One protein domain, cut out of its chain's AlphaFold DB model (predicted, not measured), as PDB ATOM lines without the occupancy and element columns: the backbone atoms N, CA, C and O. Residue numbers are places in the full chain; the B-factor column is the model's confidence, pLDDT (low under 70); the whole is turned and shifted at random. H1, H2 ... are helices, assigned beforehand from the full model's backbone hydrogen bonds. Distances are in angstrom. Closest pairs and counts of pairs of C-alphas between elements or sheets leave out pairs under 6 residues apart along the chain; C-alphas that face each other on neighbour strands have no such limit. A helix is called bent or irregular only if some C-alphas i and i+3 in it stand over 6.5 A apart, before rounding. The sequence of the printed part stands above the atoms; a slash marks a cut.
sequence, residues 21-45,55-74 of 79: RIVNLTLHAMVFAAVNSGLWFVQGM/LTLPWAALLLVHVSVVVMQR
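This is residues 21 to 45 and 55 to 74 of the 79 residues of an uncharacterized protein of Cyanobium sp (UniProt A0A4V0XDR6). Two long helices, H1 and then H2, lie side by side and run opposite ways, making a slim two-helix rod. They come closest near the start of H1 and the end of H2, and the far end of H1 reaches on past H2. The printed part has 45 residues and no named strand; its class is all helix. It is loose, with a radius of gyration of the C-alphas of 12.2 A and spans of 42 by 18 by 9 A.

H1, residues 21 to 43, begins with C-alpha 21 at (-34.489, -49.060, 18.126) and measures 32.2 A from first to last C-alpha. H2, residues 55 to 72, measures 26.3 A and ends with C-alpha 72 at (-34.745, -38.020, 16.477). H2 is neither bent nor irregular, but only just: C-alphas 55 and 58 are 6.2 A apart.

H1 and H2 touch, with the C-alphas of Arg 21 and Val 70 closest at 6.1 A. They run opposite ways at a shallow tilt of 19 degrees. Every O i to N i+4 pair is within hydrogen-bond range in H1, and 13 of 14 in H2.

The C-alphas farthest apart, of Met 45 and Arg 74, are 42.5 A apart. Residues 46 to 54 are not printed; C-alphas 45 and 55 are 18.1 A apart across this cut. No printed residue is under 70 in pLDDT.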
ATOM      1  N   ARG A  21     -35.328 -50.044  17.412       97.19
ATOM      2  CA  ARG A  21     -34.489 -49.060  18.126       97.19
ATOM      3  C   ARG A  21     -34.871 -48.936  19.603       97.19
ATOM      4  O   ARG A  21     -33.978 -48.901  20.444       97.19
ATOM      5  N   ILE A  22     -36.164 -48.905  19.931       97.94
ATOM      6  CA  ILE A  22     -36.647 -48.837  21.323       97.94
ATOM      7  C   ILE A  22     -36.242 -50.086  22.114       97.94
ATOM      8  O   ILE A  22     -35.760 -49.967  23.243       97.94
ATOM      9  N   VAL A  23     -36.402 -51.279  21.535       97.94
ATOM     10  CA  VAL A  23     -35.988 -52.534  22.185       97.94
ATOM     11  C   VAL A  23     -34.480 -52.527  22.424       97.94
ATOM     12  O   VAL A  23     -34.032 -52.803  23.538       97.94
ATOM     13  N   ASN A  24     -33.696 -52.135  21.416       98.12
ATOM     14  CA  ASN A  24     -32.247 -52.031  21.544       98.12
ATOM     15  C   ASN A  24     -31.839 -51.032  22.639       98.12
ATOM     16  O   ASN A  24     -30.988 -51.347  23.470       98.12
ATOM     17  N   LEU A  25     -32.471 -49.855  22.688       98.62
ATOM     18  CA  LEU A  25     -32.258 -48.863  23.743       98.62
ATOM     19  C   LEU A  25     -32.576 -49.433  25.128       98.62
ATOM     20  O   LEU A  25     -31.772 -49.287  26.047       98.62
ATOM     21  N   THR A  26     -33.713 -50.114  25.265       98.56
ATOM     22  CA  THR A  26     -34.140 -50.735  26.526       98.56
ATOM     23  C   THR A  26     -33.113 -51.752  27.016       98.56
ATOM     24  O   THR A  26     -32.723 -51.712  28.179       98.56
ATOM     25  N   LEU A  27     -32.609 -52.620  26.132       98.69
ATOM     26  CA  LEU A  27     -31.567 -53.592  26.475       98.69
ATOM     27  C   LEU A  27     -30.296 -52.910  26.989       98.69
ATOM     28  O   LEU A  27     -29.784 -53.279  28.045       98.69
ATOM     29  N   HIS A  28     -29.819 -51.875  26.294       98.50
ATOM     30  CA  HIS A  28     -28.630 -51.135  26.720       98.50
ATOM     31  C   HIS A  28     -28.851 -50.414  28.055       98.50
ATOM     32  O   HIS A  28     -27.964 -50.429  28.908       98.50
ATOM     33  N   ALA A  29     -30.034 -49.829  28.265       98.62
ATOM     34  CA  ALA A  29     -30.393 -49.171  29.517       98.62
ATOM     35  C   ALA A  29     -30.452 -50.162  30.690       98.62
ATOM     36  O   ALA A  29     -29.940 -49.861  31.766       98.62
ATOM     37  N   MET A  30     -31.013 -51.359  30.482       98.75
ATOM     38  CA  MET A  30     -31.048 -52.409  31.505       98.75
ATOM     39  C   MET A  30     -29.647 -52.892  31.876       98.75
ATOM     40  O   MET A  30     -29.345 -53.014  33.061       98.75
ATOM     41  N   VAL A  31     -28.775 -53.129  30.889       98.75
ATOM     42  CA  VAL A  31     -27.384 -53.540  31.151       98.75
ATOM     43  C   VAL A  31     -26.630 -52.433  31.885       98.75
ATOM     44  O   VAL A  31     -25.976 -52.708  32.891       98.75
ATOM     45  N   PHE A  32     -26.765 -51.183  31.435       98.69
ATOM     46  CA  PHE A  32     -26.184 -50.031  32.119       98.69
ATOM     47  C   PHE A  32     -26.646 -49.967  33.581       98.69
ATOM     48  O   PHE A  32     -25.807 -49.858  34.475       98.69
ATOM     49  N   ALA A  33     -27.954 -50.081  33.831       98.56
ATOM     50  CA  ALA A  33     -28.523 -50.019  35.171       98.56
ATOM     51  C   ALA A  33     -28.042 -51.177  36.053       98.56
ATOM     52  O   ALA A  33     -27.575 -50.933  37.162       98.56
ATOM     53  N   ALA A  34     -28.103 -52.420  35.569       98.62
ATOM     54  CA  ALA A  34     -27.695 -53.600  36.328       98.62
ATOM     55  C   ALA A  34     -26.209 -53.543  36.718       98.62
ATOM     56  O   ALA A  34     -25.864 -53.741  37.883       98.62
ATOM     57  N   VAL A  35     -25.333 -53.213  35.764       98.19
ATOM     58  CA  VAL A  35     -23.886 -53.167  36.008       98.19
ATOM     59  C   VAL A  35     -23.514 -51.985  36.896       98.19
ATOM     60  O   VAL A  35     -22.835 -52.175  37.901       98.19
ATOM     61  N   ASN A  36     -23.970 -50.772  36.573       97.88
ATOM     62  CA  ASN A  36     -23.580 -49.597  37.350       97.88
ATOM     63  C   ASN A  36     -24.188 -49.627  38.754       97.88
ATOM     64  O   ASN A  36     -23.477 -49.320  39.702       97.88
ATOM     65  N   SER A  37     -25.440 -50.060  38.935       97.31
ATOM     66  CA  SER A  37     -26.004 -50.197  40.290       97.31
ATOM     67  C   SER A  37     -25.230 -51.209  41.137       97.31
ATOM     68  O   SER A  37     -24.898 -50.904  42.280       97.31
ATOM     69  N   GLY A  38     -24.871 -52.368  40.573       96.06
ATOM     70  CA  GLY A  38     -24.054 -53.368  41.260       96.06
ATOM     71  C   GLY A  38     -22.661 -52.847  41.615       96.06
ATOM     72  O   GLY A  38     -22.224 -52.990  42.756       96.06
ATOM     73  N   LEU A  39     -21.979 -52.191  40.672       96.06
ATOM     74  CA  LEU A  39     -20.653 -51.616  40.909       96.06
ATOM     75  C   LEU A  39     -20.688 -50.503  41.961       96.06
ATOM     76  O   LEU A  39     -19.858 -50.502  42.863       96.06
ATOM     77  N   TRP A  40     -21.665 -49.598  41.897       96.12
ATOM     78  CA  TRP A  40     -21.816 -48.520  42.879       96.12
ATOM     79  C   TRP A  40     -22.257 -49.028  44.256       96.12
ATOM     80  O   TRP A  40     -21.857 -48.457  45.268       96.12
ATOM     81  N   PHE A  41     -23.008 -50.128  44.323       95.12
ATOM     82  CA  PHE A  41     -23.263 -50.826  45.582       95.12
ATOM     83  C   PHE A  41     -21.964 -51.396  46.177       95.12
ATOM     84  O   PHE A  41     -21.667 -51.160  47.349       95.12
ATOM     85  N   VAL A  42     -21.151 -52.088  45.366       93.38
ATOM     86  CA  VAL A  42     -19.850 -52.637  45.792       93.38
ATOM     87  C   VAL A  42     -18.863 -51.540  46.186       93.38
ATOM     88  O   VAL A  42     -18.116 -51.718  47.145       93.38
ATOM     89  N   GLN A  43     -18.909 -50.386  45.524       94.44
ATOM     90  CA  GLN A  43     -18.096 -49.215  45.854       94.44
ATOM     91  C   GLN A  43     -18.302 -48.734  47.299       94.44
ATOM     92  O   GLN A  43     -17.379 -48.189  47.899       94.44
ATOM     93  N   GLY A  44     -19.493 -48.948  47.871       92.50
ATOM     94  CA  GLY A  44     -19.797 -48.639  49.272       92.50
ATOM     95  C   GLY A  44     -19.255 -49.655  50.287       92.50
ATOM     96  O   GLY A  44     -19.414 -49.453  51.491       92.50
ATOM     97  N   MET A  45     -18.636 -50.749  49.832       93.31
ATOM     98  CA  MET A  45     -18.040 -51.785  50.682       93.31
ATOM     99  C   MET A  45     -16.530 -51.553  50.897       93.31
ATOM    100  O   MET A  45     -15.963 -50.539  50.492       93.31
ATOM    101  N   LEU A  55     -15.679 -45.245  34.249       96.12
ATOM    102  CA  LEU A  55     -16.491 -46.248  33.568       96.12
ATOM    103  C   LEU A  55     -17.939 -45.761  33.417       96.12
ATOM    104  O   LEU A  55     -18.508 -45.822  32.327       96.12
ATOM    105  N   THR A  56     -18.538 -45.265  34.504       97.81
ATOM    106  CA  THR A  56     -19.960 -44.892  34.525       97.81
ATOM    107  C   THR A  56     -20.270 -43.696  33.626       97.81
ATOM    108  O   THR A  56     -21.243 -43.747  32.874       97.81
ATOM    109  N   LEU A  57     -19.472 -42.621  33.674       98.31
ATOM    110  CA  LEU A  57     -19.794 -41.364  32.985       98.31
ATOM    111  C   LEU A  57     -19.761 -41.486  31.452       98.31
ATOM    112  O   LEU A  57     -20.750 -41.101  30.823       98.31
ATOM    113  N   PRO A  58     -18.711 -42.045  30.815       98.69
ATOM    114  CA  PRO A  58     -18.709 -42.210  29.361       98.69
ATOM    115  C   PRO A  58     -19.815 -43.152  28.884       98.69
ATOM    116  O   PRO A  58     -20.454 -42.893  27.867       98.69
ATOM    117  N   TRP A  59     -20.097 -44.219  29.636       98.50
ATOM    118  CA  TRP A  59     -21.178 -45.139  29.292       98.50
ATOM    119  C   TRP A  59     -22.556 -44.468  29.410       98.50
ATOM    120  O   TRP A  59     -23.391 -44.610  28.514       98.50
ATOM    121  N   ALA A  60     -22.779 -43.659  30.448       98.62
ATOM    122  CA  ALA A  60     -23.989 -42.851  30.573       98.62
ATOM    123  C   ALA A  60     -24.135 -41.872  29.393       98.62
ATOM    124  O   ALA A  60     -25.220 -41.757  28.821       98.62
ATOM    125  N   ALA A  61     -23.044 -41.223  28.970       98.69
ATOM    126  CA  ALA A  61     -23.047 -40.342  27.804       98.69
ATOM    127  C   ALA A  61     -23.419 -41.090  26.508       98.69
ATOM    128  O   ALA A  61     -24.248 -40.601  25.739       98.69
ATOM    129  N   LEU A  62     -22.892 -42.301  26.289       98.56
ATOM    130  CA  LEU A  62     -23.289 -43.152  25.158       98.56
ATOM    131  C   LEU A  62     -24.782 -43.505  25.197       98.56
ATOM    132  O   LEU A  62     -25.443 -43.504  24.156       98.56
ATOM    133  N   LEU A  63     -25.335 -43.768  26.384       98.62
ATOM    134  CA  LEU A  63     -26.763 -44.044  26.534       98.62
ATOM    135  C   LEU A  63     -27.612 -42.814  26.180       98.62
ATOM    136  O   LEU A  63     -28.609 -42.952  25.475       98.62
ATOM    137  N   LEU A  64     -27.193 -41.611  26.584       98.69
ATOM    138  CA  LEU A  64     -27.863 -40.357  26.207       98.69
ATOM    139  C   LEU A  64     -27.831 -40.112  24.693       98.69
ATOM    140  O   LEU A  64     -28.840 -39.704  24.109       98.69
ATOM    141  N   VAL A  65     -26.705 -40.404  24.039       98.69
ATOM    142  CA  VAL A  65     -26.606 -40.354  22.571       98.69
ATOM    143  C   VAL A  65     -27.591 -41.340  21.939       98.69
ATOM    144  O   VAL A  65     -28.327 -40.973  21.026       98.69
ATOM    145  N   HIS A  66     -27.677 -42.568  22.455       98.44
ATOM    146  CA  HIS A  66     -28.605 -43.579  21.948       98.44
ATOM    147  C   HIS A  66     -30.075 -43.155  22.108       98.44
ATOM    148  O   HIS A  66     -30.843 -43.260  21.150       98.44
ATOM    149  N   VAL A  67     -30.458 -42.606  23.269       98.56
ATOM    150  CA  VAL A  67     -31.796 -42.024  23.492       98.56
ATOM    151  C   VAL A  67     -32.085 -40.944  22.452       98.56
ATOM    152  O   VAL A  67     -33.135 -40.970  21.811       98.56
ATOM    153  N   SER A  68     -31.136 -40.031  22.245       98.56
ATOM    154  CA  SER A  68     -31.277 -38.930  21.287       98.56
ATOM    155  C   SER A  68     -31.524 -39.455  19.872       98.56
ATOM    156  O   SER A  68     -32.466 -39.021  19.215       98.56
ATOM    157  N   VAL A  69     -30.761 -40.460  19.427       98.12
ATOM    158  CA  VAL A  69     -30.956 -41.110  18.119       98.12
ATOM    159  C   VAL A  69     -32.350 -41.729  17.997       98.12
ATOM    160  O   VAL A  69     -33.011 -41.546  16.972       98.12
ATOM    161  N   VAL A  70     -32.829 -42.438  19.023       98.06
ATOM    162  CA  VAL A  70     -34.165 -43.061  19.003       98.06
ATOM    163  C   VAL A  70     -35.265 -42.006  18.876       98.06
ATOM    164  O   VAL A  70     -36.176 -42.186  18.063       98.06
ATOM    165  N   VAL A  71     -35.162 -40.906  19.629       97.94
ATOM    166  CA  VAL A  71     -36.127 -39.795  19.606       97.94
ATOM    167  C   VAL A  71     -36.102 -39.061  18.264       97.94
ATOM    168  O   VAL A  71     -37.156 -38.834  17.674       97.94
ATOM    169  N   MET A  72     -34.913 -38.736  17.749       97.25
ATOM    170  CA  MET A  72     -34.745 -38.020  16.477       97.25
ATOM    171  C   MET A  72     -35.238 -38.829  15.273       97.25
ATOM    172  O   MET A  72     -35.677 -38.252  14.285       97.25
ATOM    173  N   GLN A  73     -35.180 -40.160  15.343       95.81
ATOM    174  CA  GLN A  73     -35.624 -41.057  14.273       95.81
ATOM    175  C   GLN A  73     -37.045 -41.596  14.498       95.81
ATOM    176  O   GLN A  73     -37.375 -42.687  14.019       95.81
ATOM    177  N   ARG A  74     -37.887 -40.903  15.266       95.19
ATOM    178  CA  ARG A  74     -39.291 -41.290  15.424       95.19
ATOM    179  C   ARG A  74     -40.057 -41.058  14.107       95.19
ATOM    180  O   ARG A  74     -39.962 -39.963  13.558       95.19
TER     181      ARG A  74